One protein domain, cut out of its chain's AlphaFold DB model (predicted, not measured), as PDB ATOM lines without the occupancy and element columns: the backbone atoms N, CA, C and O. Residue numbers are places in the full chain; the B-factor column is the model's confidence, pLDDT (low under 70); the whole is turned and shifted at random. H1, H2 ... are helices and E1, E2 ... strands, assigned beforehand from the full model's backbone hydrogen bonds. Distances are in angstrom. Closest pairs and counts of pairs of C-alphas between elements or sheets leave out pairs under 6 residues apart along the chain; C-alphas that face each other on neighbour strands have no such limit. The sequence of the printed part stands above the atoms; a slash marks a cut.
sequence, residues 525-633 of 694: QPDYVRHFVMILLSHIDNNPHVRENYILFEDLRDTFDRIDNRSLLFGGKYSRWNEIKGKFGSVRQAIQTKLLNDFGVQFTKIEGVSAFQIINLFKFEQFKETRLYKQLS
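What this domain is: This is residues 525 to 633 of the 694 residues of an uncharacterized protein of Candidatus Pacearchaeota archaeon (UniProt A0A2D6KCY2). H1 runs through the middle of a rounded cluster, with H2 and H4 packed crosswise on it. Beyond it, the hairpin E1 E2 has H5 beside E1 and the beginning of H2 beside E2, and H6 leads away from the hairpin past the end of H5. The printed part has 109 residues, in the order H1 H2 H3 H4 H5 E1 E2 H6, mostly helix, with one antiparallel sheet, E1 - E2. It is compact, with a radius of gyration of the C-alphas of 13.2 A and spans of 40 by 33 by 24 A.

Where its parts are: Find C-alpha 527 at (180.406, 164.870, 187.091); from there H1 runs 23.1 A to residue 542. Next come H2, residues 553 to 562, 15.6 A, H3, 566 to 569, and H4, 577 to 584. H5, 589 to 599, leads to E1, 601 to 606, and E2, 609 to 614, 16.8 A. H6, 617 to 633, runs 24.0 A to C-alpha 633 at (201.154, 154.992, 196.886).

How they stand to each other: Look at H1 residues 535 to 539, which touch H2 about perpendicular, at 84 degrees; the closest C-alphas, His 539 and Thr 559, are 5.7 A apart. Its residues 528 to 532 touch H4, closest at Tyr 528 and Ile 580, C-alphas 5.9 A apart. In the hairpin E1 and E2, N 604 and O 611 are 2.8 A apart, within hydrogen-bond range. H6 touches H5 with residues 619 to 623 alone, closest at Phe 599 and Phe 620, C-alphas 5.3 A apart. H3 touches no helix. Every O i to N i+4 pair is within hydrogen-bond range in H1, H4 and H5, against 3 of 6 in H2 and 12 of 13 in H6; H3 is too short for one.

The domain as a whole: The C-alphas farthest apart, Glu 607 and Ser 633, are 42.2 A apart. The printed part has no cut and no long link. Confidence is low at residues 564 to 573 and 621 to 633, among others.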
ATOM      1  N   GLN A 525     178.069 162.407 191.489       68.31
ATOM      2  CA  GLN A 525     177.189 162.975 190.489       68.31
ATOM      3  C   GLN A 525     176.623 164.321 190.963       68.31
ATOM      4  O   GLN A 525     176.280 164.459 192.145       68.31
ATOM      5  N   PRO A 526     176.471 165.303 190.061       78.06
ATOM      6  CA  PRO A 526     176.875 165.258 188.652       78.06
ATOM      7  C   PRO A 526     178.396 165.409 188.460       78.06
ATOM      8  O   PRO A 526     179.034 166.105 189.244       78.06
ATOM      9  N   ASP A 527     178.956 164.861 187.377       75.25
ATOM     10  CA  ASP A 527     180.406 164.870 187.091       75.25
ATOM     11  C   ASP A 527     181.103 166.235 187.266       75.25
ATOM     12  O   ASP A 527     182.239 166.298 187.721       75.25
ATOM     13  N   TYR A 528     180.462 167.361 186.932       79.69
ATOM     14  CA  TYR A 528     181.087 168.682 187.102       79.69
ATOM     15  C   TYR A 528     181.375 169.034 188.571       79.69
ATOM     16  O   TYR A 528     182.281 169.819 188.832       79.69
ATOM     17  N   VAL A 529     180.636 168.454 189.525       81.94
ATOM     18  CA  VAL A 529     180.898 168.600 190.965       81.94
ATOM     19  C   VAL A 529     182.183 167.866 191.328       81.94
ATOM     20  O   VAL A 529     183.028 168.426 192.013       81.94
ATOM     21  N   ARG A 530     182.374 166.654 190.798       77.62
ATOM     22  CA  ARG A 530     183.605 165.873 190.969       77.62
ATOM     23  C   ARG A 530     184.816 166.641 190.443       77.62
ATOM     24  O   ARG A 530     185.795 166.821 191.158       77.62
ATOM     25  N   HIS A 531     184.715 167.150 189.217       79.56
ATOM     26  CA  HIS A 531     185.748 167.976 188.592       79.56
ATOM     27  C   HIS A 531     186.067 169.222 189.417       79.56
ATOM     28  O   HIS A 531     187.230 169.503 189.686       79.56
ATOM     29  N   PHE A 532     185.035 169.934 189.870       85.50
ATOM     30  CA  PHE A 532     185.189 171.106 190.723       85.50
ATOM     31  C   PHE A 532     185.947 170.793 192.016       85.50
ATOM     32  O   PHE A 532     186.927 171.461 192.336       85.50
ATOM     33  N   VAL A 533     185.531 169.751 192.730       80.62
ATOM     34  CA  VAL A 533     186.154 169.338 193.988       80.62
ATOM     35  C   VAL A 533     187.632 168.963 193.780       80.62
ATOM     36  O   VAL A 533     188.484 169.324 194.593       80.62
ATOM     37  N   MET A 534     187.971 168.316 192.660       78.50
ATOM     38  CA  MET A 534     189.360 167.992 192.304       78.50
ATOM     39  C   MET A 534     190.223 169.233 192.030       78.50
ATOM     40  O   MET A 534     191.391 169.265 192.438       78.50
ATOM     41  N   ILE A 535     189.660 170.248 191.365       85.69
ATOM     42  CA  ILE A 535     190.322 171.539 191.120       85.69
ATOM     43  C   ILE A 535     190.539 172.270 192.446       85.69
ATOM     44  O   ILE A 535     191.648 172.720 192.720       85.69
ATOM     45  N   LEU A 536     189.502 172.341 193.284       85.75
ATOM     46  CA  LEU A 536     189.541 173.000 194.588       85.75
ATOM     47  C   LEU A 536     190.634 172.406 195.483       85.75
ATOM     48  O   LEU A 536     191.460 173.141 196.020       85.75
ATOM     49  N   LEU A 537     190.695 171.077 195.579       79.88
ATOM     50  CA  LEU A 537     191.768 170.386 196.295       79.88
ATOM     51  C   LEU A 537     193.150 170.761 195.766       79.88
ATOM     52  O   LEU A 537     194.010 171.176 196.533       79.88
ATOM     53  N   SER A 538     193.342 170.665 194.447       81.75
ATOM     54  CA  SER A 538     194.636 170.961 193.831       81.75
ATOM     55  C   SER A 538     195.051 172.416 194.050       81.75
ATOM     56  O   SER A 538     196.239 172.715 194.128       81.75
ATOM     57  N   HIS A 539     194.086 173.331 194.143       85.12
ATOM     58  CA  HIS A 539     194.347 174.734 194.419       85.12
ATOM     59  C   HIS A 539     194.819 174.933 195.862       85.12
ATOM     60  O   HIS A 539     195.777 175.663 196.090       85.12
ATOM     61  N   ILE A 540     194.202 174.247 196.823       83.31
ATOM     62  CA  ILE A 540     194.556 174.328 198.247       83.31
ATOM     63  C   ILE A 540     195.867 173.604 198.568       83.31
ATOM     64  O   ILE A 540     196.588 174.019 199.475       83.31
ATOM     65  N   ASP A 541     196.193 172.534 197.844       76.00
ATOM     66  CA  ASP A 541     197.502 171.875 197.933       76.00
ATOM     67  C   ASP A 541     198.626 172.842 197.555       76.00
ATOM     68  O   ASP A 541     199.621 172.945 198.269       76.00
ATOM     69  N   ASN A 542     198.414 173.615 196.490       79.81
ATOM     70  CA  ASN A 542     199.369 174.614 196.020       79.81
ATOM     71  C   ASN A 542     199.325 175.924 196.828       79.81
ATOM     72  O   ASN A 542     200.304 176.665 196.828       79.81
ATOM     73  N   ASN A 543     198.221 176.208 197.530       82.19
ATOM     74  CA  ASN A 543     198.020 177.439 198.303       82.19
ATOM     75  C   ASN A 543     197.440 177.149 199.708       82.19
ATOM     76  O   ASN A 543     196.274 177.450 199.980       82.19
ATOM     77  N   PRO A 544     198.232 176.587 200.647       75.50
ATOM     78  CA  PRO A 544     197.723 176.136 201.948       75.50
ATOM     79  C   PRO A 544     197.114 177.239 202.824       75.50
ATOM     80  O   PRO A 544     196.242 176.957 203.639       75.50
ATOM     81  N   HIS A 545     197.554 178.486 202.648       75.81
ATOM     82  CA  HIS A 545     197.125 179.663 203.415       75.81
ATOM     83  C   HIS A 545     195.705 180.142 203.064       75.81
ATOM     84  O   HIS A 545     195.126 180.952 203.781       75.81
ATOM     85  N   VAL A 546     195.119 179.640 201.974       78.94
ATOM     86  CA  VAL A 546     193.781 180.037 201.511       78.94
ATOM     87  C   VAL A 546     192.668 179.248 202.232       78.94
ATOM     88  O   VAL A 546     191.499 179.605 202.140       78.94
ATOM     89  N   ARG A 547     193.014 178.213 203.017       64.62
ATOM     90  CA  ARG A 547     192.061 177.303 203.695       64.62
ATOM     91  C   ARG A 547     191.062 177.991 204.624       64.62
ATOM     92  O   ARG A 547     189.939 177.515 204.751       64.62
ATOM     93  N   GLU A 548     191.469 179.081 205.265       69.88
ATOM     94  CA  GLU A 548     190.644 179.819 206.233       69.88
ATOM     95  C   GLU A 548     189.849 180.964 205.584       69.88
ATOM     96  O   GLU A 548     189.027 181.605 206.237       69.88
ATOM     97  N   ASN A 549     190.058 181.202 204.286       79.75
ATOM     98  CA  ASN A 549     189.497 182.326 203.552       79.75
ATOM     99  C   ASN A 549     188.457 181.882 202.521       79.75
ATOM    100  O   ASN A 549     188.331 180.710 202.159       79.75
ATOM    101  N   TYR A 550     187.706 182.861 202.020       85.75
ATOM    102  CA  TYR A 550     186.887 182.661 200.837       85.75
ATOM    103  C   TYR A 550     187.770 182.502 199.603       85.75
ATOM    104  O   TYR A 550     188.660 183.313 199.359       85.75
ATOM    105  N   ILE A 551     187.483 181.473 198.812       89.56
ATOM    106  CA  ILE A 551     188.156 181.196 197.545       89.56
ATOM    107  C   ILE A 551     187.233 181.666 196.437       89.56
ATOM    108  O   ILE A 551     186.130 181.121 196.289       89.56
ATOM    109  N   LEU A 552     187.635 182.683 195.674       89.88
ATOM    110  CA  LEU A 552     186.814 183.122 194.555       89.88
ATOM    111  C   LEU A 552     186.818 182.033 193.491       89.88
ATOM    112  O   LEU A 552     187.821 181.361 193.254       89.88
ATOM    113  N   PHE A 553     185.678 181.857 192.826       87.38
ATOM    114  CA  PHE A 553     185.553 180.839 191.790       87.38
ATOM    115  C   PHE A 553     186.629 181.023 190.708       87.38
ATOM    116  O   PHE A 553     187.193 180.036 190.257       87.38
ATOM    117  N   GLU A 554     186.949 182.265 190.327       88.12
ATOM    118  CA  GLU A 554     187.964 182.566 189.305       88.12
ATOM    119  C   GLU A 554     189.398 182.225 189.710       88.12
ATOM    120  O   GLU A 554     190.184 181.865 188.837       88.12
ATOM    121  N   ASP A 555     189.731 182.245 191.002       89.25
ATOM    122  CA  ASP A 555     191.088 181.932 191.480       89.25
ATOM    123  C   ASP A 555     191.458 180.461 191.213       89.25
ATOM    124  O   ASP A 555     192.625 180.071 191.172       89.25
ATOM    125  N   LEU A 556     190.446 179.622 190.978       89.00
ATOM    126  CA  LEU A 556     190.602 178.214 190.633       89.00
ATOM    127  C   LEU A 556     190.933 177.984 189.151       89.00
ATOM    128  O   LEU A 556     191.296 176.862 188.785       89.00
ATOM    129  N   ARG A 557     190.813 179.005 188.292       89.31
ATOM    130  CA  ARG A 557     191.013 178.880 186.841       89.31
ATOM    131  C   ARG A 557     192.433 178.453 186.490       89.31
ATOM    132  O   ARG A 557     192.614 177.514 185.720       89.31
ATOM    133  N   ASP A 558     193.424 179.090 187.100       85.50
ATOM    134  CA  ASP A 558     194.831 178.773 186.854       85.50
ATOM    135  C   ASP A 558     195.153 177.331 187.259       85.50
ATOM    136  O   ASP A 558     195.886 176.626 186.565       85.50
ATOM    137  N   THR A 559     194.565 176.861 188.363       85.56
ATOM    138  CA  THR A 559     194.683 175.463 188.786       85.56
ATOM    139  C   THR A 559     194.029 174.528 187.775       85.56
ATOM    140  O   THR A 559     194.629 173.520 187.414       85.56
ATOM    141  N   PHE A 560     192.825 174.851 187.295       85.56
ATOM    142  CA  PHE A 560     192.137 174.067 186.269       85.56
ATOM    143  C   PHE A 560     192.977 173.930 184.993       85.56
ATOM    144  O   PHE A 560     193.132 172.824 184.476       85.56
ATOM    145  N   ASP A 561     193.568 175.028 184.521       83.19
ATOM    146  CA  ASP A 561     194.371 175.043 183.298       83.19
ATOM    147  C   ASP A 561     195.680 174.238 183.441       83.19
ATOM    148  O   ASP A 561     196.164 173.672 182.458       83.19
ATOM    149  N   ARG A 562     196.229 174.117 184.657       79.88
ATOM    150  CA  ARG A 562     197.460 173.353 184.949       79.88
ATOM    151  C   ARG A 562     197.259 171.848 185.134       79.88
ATOM    152  O   ARG A 562     198.246 171.120 185.179       79.88
ATOM    153  N   ILE A 563     196.028 171.354 185.268       77.44
ATOM    154  CA  ILE A 563     195.790 169.911 185.416       77.44
ATOM    155  C   ILE A 563     196.020 169.235 184.053       77.44
ATOM    156  O   ILE A 563     195.167 169.282 183.169       77.44
ATOM    157  N   ASP A 564     197.191 168.611 183.896       55.44
ATOM    158  CA  ASP A 564     197.764 168.126 182.622       55.44
ATOM    159  C   ASP A 564     196.980 166.957 181.976       55.44
ATOM    160  O   ASP A 564     197.019 166.731 180.770       55.44
ATOM    161  N   ASN A 565     196.156 166.251 182.757       55.62
ATOM    162  CA  ASN A 565     195.354 165.099 182.317       55.62
ATOM    163  C   ASN A 565     193.890 165.464 182.013       55.62
ATOM    164  O   ASN A 565     192.958 164.798 182.474       55.62
ATOM    165  N   ARG A 566     193.662 166.532 181.233       55.44
ATOM    166  CA  ARG A 566     192.303 167.042 180.963       55.44
ATOM    167  C   ARG A 566     191.375 165.999 180.328       55.44
ATOM    168  O   ARG A 566     190.201 165.980 180.661       55.44
ATOM    169  N   SER A 567     191.883 165.116 179.465       49.06
ATOM    170  CA  SER A 567     191.088 164.087 178.766       49.06
ATOM    171  C   SER A 567     190.787 162.836 179.599       49.06
ATOM    172  O   SER A 567     189.786 162.171 179.346       49.06
ATOM    173  N   LEU A 568     191.637 162.512 180.579       49.72
ATOM    174  CA  LEU A 568     191.494 161.341 181.454       49.72
ATOM    175  C   LEU A 568     190.681 161.657 182.714       49.72
ATOM    176  O   LEU A 568     189.907 160.824 183.174       49.72
ATOM    177  N   LEU A 569     190.838 162.867 183.264       53.81
ATOM    178  CA  LEU A 569     190.122 163.299 184.465       53.81
ATOM    179  C   LEU A 569     188.778 163.947 184.146       53.81
ATOM    180  O   LEU A 569     187.844 163.771 184.923       53.81
ATOM    181  N   PHE A 570     188.674 164.669 183.026       56.28
ATOM    182  CA  PHE A 570     187.469 165.377 182.615       56.28
ATOM    183  C   PHE A 570     186.911 164.726 181.354       56.28
ATOM    184  O   PHE A 570     187.427 164.910 180.255       56.28
ATOM    185  N   GLY A 571     185.826 163.955 181.494       58.62
ATOM    186  CA  GLY A 571     185.063 163.508 180.325       58.62
ATOM    187  C   GLY A 571     184.757 164.711 179.420       58.62
ATOM    188  O   GLY A 571     184.552 165.816 179.924       58.62
ATOM    189  N   GLY A 572     184.733 164.522 178.094       61.16
ATOM    190  CA  GLY A 572     184.823 165.621 177.111       61.16
ATOM    191  C   GLY A 572     183.858 166.810 177.295       61.16
ATOM    192  O   GLY A 572     184.144 167.906 176.819       61.16
ATOM    193  N   LYS A 573     182.759 166.619 178.038       68.88
ATOM    194  CA  LYS A 573     181.714 167.602 178.370       68.88
ATOM    195  C   LYS A 573     182.103 168.688 179.394       68.88
ATOM    196  O   LYS A 573     181.347 169.644 179.536       68.88
ATOM    197  N   TYR A 574     183.198 168.522 180.141       76.06
ATOM    198  CA  TYR A 574     183.668 169.504 181.139       76.06
ATOM    199  C   TYR A 574     185.149 169.847 180.961       76.06
ATOM    200  O   TYR A 574     185.857 170.138 181.924       76.06
ATOM    201  N   SER A 575     185.622 169.787 179.716       74.81
ATOM    202  CA  SER A 575     187.013 170.064 179.350       74.81
ATOM    203  C   SER A 575     187.333 171.563 179.322       74.81
ATOM    204  O   SER A 575     188.500 171.942 179.213       74.81
ATOM    205  N   ARG A 576     186.313 172.429 179.434       83.44
ATOM    206  CA  ARG A 576     186.463 173.889 179.424       83.44
ATOM    207  C   ARG A 576     186.015 174.507 180.744       83.44
ATOM    208  O   ARG A 576     184.929 174.222 181.242       83.44
ATOM    209  N   TRP A 577     186.794 175.468 181.238       84.81
ATOM    210  CA  TRP A 577     186.504 176.208 182.473       84.81
ATOM    211  C   TRP A 577     185.087 176.798 182.503       84.81
ATOM    212  O   TRP A 577     184.347 176.642 183.475       84.81
ATOM    213  N   ASN A 578     184.667 177.406 181.389       84.44
ATOM    214  CA  ASN A 578     183.350 178.029 181.257       84.44
ATOM    215  C   ASN A 578     182.185 177.034 181.395       84.44
ATOM    216  O   ASN A 578     181.092 177.435 181.793       84.44
ATOM    217  N   GLU A 579     182.395 175.747 181.107       83.56
ATOM    218  CA  GLU A 579     181.368 174.711 181.265       83.56
ATOM    219  C   GLU A 579     181.146 174.392 182.746       83.56
ATOM    220  O   GLU A 579     180.001 174.318 183.190       83.56
ATOM    221  N   ILE A 580     182.224 174.281 183.531       81.38
ATOM    222  CA  ILE A 580     182.152 174.087 184.987       81.38
ATOM    223  C   ILE A 580     181.586 175.350 185.647       81.38
ATOM    224  O   ILE A 580     180.598 175.278 186.382       81.38
ATOM    225  N   LYS A 581     182.134 176.525 185.312       84.00
ATOM    226  CA  LYS A 581     181.662 177.830 185.800       84.00
ATOM    227  C   LYS A 581     180.178 178.053 185.510       84.00
ATOM    228  O   LYS A 581     179.428 178.456 186.395       84.00
ATOM    229  N   GLY A 582     179.723 177.735 184.297       81.44
ATOM    230  CA  GLY A 582     178.323 177.875 183.897       81.44
ATOM    231  C   GLY A 582     177.363 177.025 184.737       81.44
ATOM    232  O   GLY A 582     176.255 177.468 185.044       81.44
ATOM    233  N   LYS A 583     177.789 175.833 185.181       83.38
ATOM    234  CA  LYS A 583     176.994 174.992 186.096       83.38
ATOM    235  C   LYS A 583     176.950 175.545 187.516       83.38
ATOM    236  O   LYS A 583     175.914 175.444 188.168       83.38
ATOM    237  N   PHE A 584     178.024 176.192 187.959       77.31
ATOM    238  CA  PHE A 584     178.086 176.850 189.263       77.31
ATOM    239  C   PHE A 584     177.506 178.277 189.291       77.31
ATOM    240  O   PHE A 584     177.280 178.836 190.360       77.31
ATOM    241  N   GLY A 585     177.158 178.864 188.144       70.88
ATOM    242  CA  GLY A 585     176.376 180.107 188.095       70.88
ATOM    243  C   GLY A 585     174.931 179.943 188.596       70.88
ATOM    244  O   GLY A 585     174.302 180.918 189.007       70.88
ATOM    245  N   SER A 586     174.422 178.705 188.599       68.00
ATOM    246  CA  SER A 586     173.045 178.325 188.961       68.00
ATOM    247  C   SER A 586     173.008 177.079 189.860       68.00
ATOM    248  O   SER A 586     172.202 176.168 189.654       68.00
ATOM    249  N   VAL A 587     173.908 177.008 190.853       71.88
ATOM    250  CA  VAL A 587     173.985 175.855 191.770       71.88
ATOM    251  C   VAL A 587     172.629 175.632 192.437       71.88
ATOM    252  O   VAL A 587     172.127 176.497 193.152       71.88
ATOM    253  N   ARG A 588     172.038 174.451 192.235       78.00
ATOM    254  CA  ARG A 588     170.825 174.058 192.965       78.00
ATOM    255  C   ARG A 588     171.182 173.803 194.426       78.00
ATOM    256  O   ARG A 588     172.230 173.226 194.703       78.00
ATOM    257  N   GLN A 589     170.270 174.119 195.341       81.00
ATOM    258  CA  GLN A 589     170.443 173.892 196.781       81.00
ATOM    259  C   GLN A 589     170.918 172.463 197.107       81.00
ATOM    260  O   GLN A 589     171.823 172.292 197.910       81.00
ATOM    261  N   ALA A 590     170.419 171.448 196.392       78.56
ATOM    262  CA  ALA A 590     170.853 170.056 196.546       78.56
ATOM    263  C   ALA A 590     172.370 169.839 196.350       78.56
ATOM    264  O   ALA A 590     172.970 169.030 197.049       78.56
ATOM    265  N   ILE A 591     173.008 170.568 195.428       82.06
ATOM    266  CA  ILE A 591     174.458 170.480 195.192       82.06
ATOM    267  C   ILE A 591     175.229 171.221 196.282       82.06
ATOM    268  O   ILE A 591     176.285 170.751 196.685       82.06
ATOM    269  N   GLN A 592     174.702 172.336 196.795       83.50
ATOM    270  CA  GLN A 592     175.307 173.034 197.936       83.50
ATOM    271  C   GLN A 592     175.263 172.160 199.190       83.50
ATOM    272  O   GLN A 592     176.282 171.984 199.849       83.50
ATOM    273  N   THR A 593     174.107 171.552 199.474       81.81
ATOM    274  CA  THR A 593     173.948 170.583 200.561       81.81
ATOM    275  C   THR A 593     174.905 169.412 200.383       81.81
ATOM    276  O   THR A 593     175.530 168.997 201.350       81.81
ATOM    277  N   LYS A 594     175.078 168.913 199.153       81.69
ATOM    278  CA  LYS A 594     176.028 167.839 198.853       81.69
ATOM    279  C   LYS A 594     177.482 168.258 199.086       81.69
ATOM    280  O   LYS A 594     178.205 167.552 199.771       81.69
ATOM    281  N   LEU A 595     177.904 169.417 198.577       83.31
ATOM    282  CA  LEU A 595     179.256 169.945 198.790       83.31
ATOM    283  C   LEU A 595     179.572 170.138 200.277       83.31
ATOM    284  O   LEU A 595     180.656 169.784 200.737       83.31
ATOM    285  N   LEU A 596     178.597 170.621 201.040       82.25
ATOM    286  CA  LEU A 596     178.738 170.810 202.474       82.25
ATOM    287  C   LEU A 596     178.773 169.473 203.228       82.25
ATOM    288  O   LEU A 596     179.606 169.278 204.113       82.25
ATOM    289  N   ASN A 597     177.878 168.545 202.885       76.25
ATOM    290  CA  ASN A 597     177.748 167.271 203.585       76.25
ATOM    291  C   ASN A 597     178.897 166.313 203.275       76.25
ATOM    292  O   ASN A 597     179.414 165.702 204.211       76.25
ATOM    293  N   ASP A 598     179.295 166.217 202.009       75.12
ATOM    294  CA  ASP A 598     180.260 165.225 201.536       75.12
ATOM    295  C   ASP A 598     181.697 165.759 201.615       75.12
ATOM    296  O   ASP A 598     182.614 164.993 201.886       75.12
ATOM    297  N   PHE A 599     181.896 167.072 201.432       79.94
ATOM    298  CA  PHE A 599     183.233 167.675 201.327       79.94
ATOM    299  C   PHE A 599     183.506 168.786 202.341       79.94
ATOM    300  O   PHE A 599     184.624 169.284 202.410       79.94
ATOM    301  N   GLY A 600     182.512 169.216 203.124       84.00
ATOM    302  CA  GLY A 600     182.684 170.334 204.056       84.00
ATOM    303  C   GLY A 600     182.808 171.706 203.388       84.00
ATOM    304  O   GLY A 600     183.214 172.665 204.048       84.00
ATOM    305  N   VAL A 601     182.456 171.812 202.103       87.62
ATOM    306  CA  VAL A 601     182.601 173.030 201.295       87.62
ATOM    307  C   VAL A 601     181.253 173.721 201.145       87.62
ATOM    308  O   VAL A 601     180.296 173.141 200.634       87.62
ATOM    309  N   GLN A 602     181.177 174.988 201.534       90.62
ATOM    310  CA  GLN A 602     180.022 175.836 201.278       90.62
ATOM    311  C   GLN A 602     180.270 176.713 200.051       90.62
ATOM    312  O   GLN A 602     181.334 177.305 199.892       90.62
ATOM    313  N   PHE A 603     179.256 176.817 199.196       88.56
ATOM    314  CA  PHE A 603     179.199 177.809 198.128       88.56
ATOM    315  C   PHE A 603     178.484 179.064 198.632       88.56
ATOM    316  O   PHE A 603     177.406 178.963 199.217       88.56
ATOM    317  N   THR A 604     179.041 180.235 198.345       87.69
ATOM    318  CA  THR A 604     178.455 181.535 198.676       87.69
ATOM    319  C   THR A 604     178.620 182.527 197.520       87.69
ATOM    320  O   THR A 604     179.286 182.243 196.523       87.69
ATOM    321  N   LYS A 605     177.993 183.700 197.632       86.56
ATOM    322  CA  LYS A 605     178.240 184.842 196.745       86.56
ATOM    323  C   LYS A 605     178.696 186.036 197.569       86.56
ATOM    324  O   LYS A 605     177.999 186.435 198.496       86.56
ATOM    325  N   ILE A 606     179.822 186.622 197.188       84.50
ATOM    326  CA  ILE A 606     180.379 187.833 197.793       84.50
ATOM    327  C   ILE A 606     180.309 188.917 196.728       84.50
ATOM    328  O   ILE A 606     180.869 188.749 195.651       84.50
ATOM    329  N   GLU A 607     179.533 189.971 196.983       86.94
ATOM    330  CA  GLU A 607     179.352 191.092 196.041       86.94
ATOM    331  C   GLU A 607     178.925 190.648 194.623       86.94
ATOM    332  O   GLU A 607     179.305 191.220 193.607       86.94
ATOM    333  N   GLY A 608     178.123 189.580 194.544       82.31
ATOM    334  CA  GLY A 608     177.656 189.005 193.278       82.31
ATOM    335  C   GLY A 608     178.635 188.032 192.608       82.31
ATOM    336  O   GLY A 608     178.246 187.358 191.652       82.31
ATOM    337  N   VAL A 609     179.850 187.882 193.139       84.50
ATOM    338  CA  VAL A 609     180.870 186.937 192.672       84.50
ATOM    339  C   VAL A 609     180.741 185.613 193.422       84.50
ATOM    340  O   VAL A 609     180.620 185.581 194.644       84.50
ATOM    341  N   SER A 610     180.751 184.497 192.693       87.62
ATOM    342  CA  SER A 610     180.726 183.158 193.289       87.62
ATOM    343  C   SER A 610     182.016 182.876 194.062       87.62
ATOM    344  O   SER A 610     183.107 183.036 193.516       87.62
ATOM    345  N   ALA A 611     181.884 182.402 195.297       89.19
ATOM    346  CA  ALA A 611     182.998 182.044 196.166       89.19
ATOM    347  C   ALA A 611     182.708 180.750 196.938       89.19
ATOM    348  O   ALA A 611     181.561 180.306 197.044       89.19
ATOM    349  N   PHE A 612     183.753 180.153 197.497       89.00
ATOM    350  CA  PHE A 612     183.668 178.957 198.328       89.00
ATOM    351  C   PHE A 612     184.350 179.164 199.659       89.00
ATOM    352  O   PHE A 612     185.309 179.921 199.758       89.00
ATOM    353  N   GLN A 613     183.883 178.438 200.663       89.31
ATOM    354  CA  GLN A 613     184.517 178.386 201.967       89.31
ATOM    355  C   GLN A 613     184.544 176.951 202.465       89.31
ATOM    356  O   GLN A 613     183.562 176.216 202.337       89.31
ATOM    357  N   ILE A 614     185.658 176.556 203.066       85.50
ATOM    358  CA  ILE A 614     185.737 175.307 203.814       85.50
ATOM    359  C   ILE A 614     185.195 175.588 205.207       85.50
ATOM    360  O   ILE A 614     185.827 176.268 206.006       85.50
ATOM    361  N   ILE A 615     183.996 175.088 205.486       82.88
ATOM    362  CA  ILE A 615     183.326 175.311 206.775       82.88
ATOM    363  C   ILE A 615     183.539 174.128 207.707       82.88
ATOM    364  O   ILE A 615     183.606 174.289 208.922       82.88
ATOM    365  N   ASN A 616     183.683 172.930 207.144       75.56
ATOM    366  CA  ASN A 616     184.042 171.746 207.905       75.56
ATOM    367  C   ASN A 616     185.450 171.302 207.510       75.56
ATOM    368  O   ASN A 616     185.619 170.430 206.657       75.56
ATOM    369  N   LEU A 617     186.448 171.931 208.143       67.81
ATOM    370  CA  LEU A 617     187.859 171.637 207.911       67.81
ATOM    371  C   LEU A 617     188.168 170.160 208.159       67.81
ATOM    372  O   LEU A 617     188.892 169.571 207.381       67.81
ATOM    373  N   PHE A 618     187.557 169.528 209.162       59.75
ATOM    374  CA  PHE A 618     187.758 168.102 209.425       59.75
ATOM    375  C   PHE A 618     187.304 167.217 208.257       59.75
ATOM    376  O   PHE A 618     188.069 166.375 207.807       59.75
ATOM    377  N   LYS A 619     186.095 167.421 207.718       68.56
ATOM    378  CA  LYS A 619     185.617 166.674 206.537       68.56
ATOM    379  C   LYS A 619     186.460 166.953 205.298       68.56
ATOM    380  O   LYS A 619     186.703 166.050 204.503       68.56
ATOM    381  N   PHE A 620     186.885 168.201 205.131       73.56
ATOM    382  CA  PHE A 620     187.703 168.598 203.995       73.56
ATOM    383  C   PHE A 620     189.128 168.035 204.086       73.56
ATOM    384  O   PHE A 620     189.633 167.518 203.097       73.56
ATOM    385  N   GLU A 621     189.758 168.076 205.263       65.50
ATOM    386  CA  GLU A 621     191.067 167.468 205.530       65.50
ATOM    387  C   GLU A 621     190.984 165.951 205.455       65.50
ATOM    388  O   GLU A 621     191.846 165.361 204.823       65.50
ATOM    389  N   GLN A 622     189.913 165.321 205.956       63.56
ATOM    390  CA  GLN A 622     189.652 163.909 205.682       63.56
ATOM    391  C   GLN A 622     189.696 163.679 204.178       63.56
ATOM    392  O   GLN A 622     190.538 162.928 203.717       63.56
ATOM    393  N   PHE A 623     188.897 164.391 203.389       68.88
ATOM    394  CA  PHE A 623     188.888 164.256 201.934       68.88
ATOM    395  C   PHE A 623     190.242 164.569 201.244       68.88
ATOM    396  O   PHE A 623     190.594 163.933 200.250       68.88
ATOM    397  N   LYS A 624     191.036 165.507 201.772       67.44
ATOM    398  CA  LYS A 624     192.354 165.908 201.248       67.44
ATOM    399  C   LYS A 624     193.470 164.922 201.609       67.44
ATOM    400  O   LYS A 624     194.203 164.502 200.715       67.44
ATOM    401  N   GLU A 625     193.588 164.531 202.877       59.03
ATOM    402  CA  GLU A 625     194.498 163.480 203.364       59.03
ATOM    403  C   GLU A 625     194.250 162.176 202.598       59.03
ATOM    404  O   GLU A 625     195.185 161.518 202.145       59.03
ATOM    405  N   THR A 626     192.973 161.896 202.327       56.28
ATOM    406  CA  THR A 626     192.493 160.798 201.484       56.28
ATOM    407  C   THR A 626     193.078 160.862 200.056       56.28
ATOM    408  O   THR A 626     193.505 159.845 199.526       56.28
ATOM    409  N   ARG A 627     193.245 162.039 199.429       59.12
ATOM    410  CA  ARG A 627     193.884 162.170 198.094       59.12
ATOM    411  C   ARG A 627     195.417 162.098 198.118       59.12
ATOM    412  O   ARG A 627     196.002 161.500 197.212       59.12
ATOM    413  N   LEU A 628     196.065 162.728 199.098       51.28
ATOM    414  CA  LEU A 628     197.532 162.732 199.241       51.28
ATOM    415  C   LEU A 628     198.084 161.309 199.391       51.28
ATOM    416  O   LEU A 628     199.127 160.990 198.823       51.28
ATOM    417  N   TYR A 629     197.329 160.440 200.067       45.34
ATOM    418  CA  TYR A 629     197.660 159.027 200.224       45.34
ATOM    419  C   TYR A 629     197.780 158.293 198.873       45.34
ATOM    420  O   TYR A 629     198.762 157.593 198.637       45.34
ATOM    421  N   LYS A 630     196.859 158.549 197.930       48.62
ATOM    422  CA  LYS A 630     196.887 157.967 196.575       48.62
ATOM    423  C   LYS A 630     198.082 158.453 195.747       48.62
ATOM    424  O   LYS A 630     198.657 157.690 194.986       48.62
ATOM    425  N   GLN A 631     198.491 159.716 195.879       49.97
ATOM    426  CA  GLN A 631     199.670 160.218 195.155       49.97
ATOM    427  C   GLN A 631     200.984 159.611 195.665       49.97
ATOM    428  O   GLN A 631     201.907 159.427 194.874       49.97
ATOM    429  N   LEU A 632     201.057 159.284 196.957       40.53
ATOM    430  CA  LEU A 632     202.224 158.653 197.570       40.53
ATOM    431  C   LEU A 632     202.296 157.145 197.277       40.53
ATOM    432  O   LEU A 632     203.393 156.656 197.007       40.53
ATOM    433  N   SER A 633     201.167 156.425 197.236       40.16
ATOM    434  CA  SER A 633     201.154 154.992 196.886       40.16
ATOM    435  C   SER A 633     201.570 154.725 195.431       40.16
ATOM    436  O   SER A 633     202.304 153.778 195.163       40.16
TER     437      SER A 633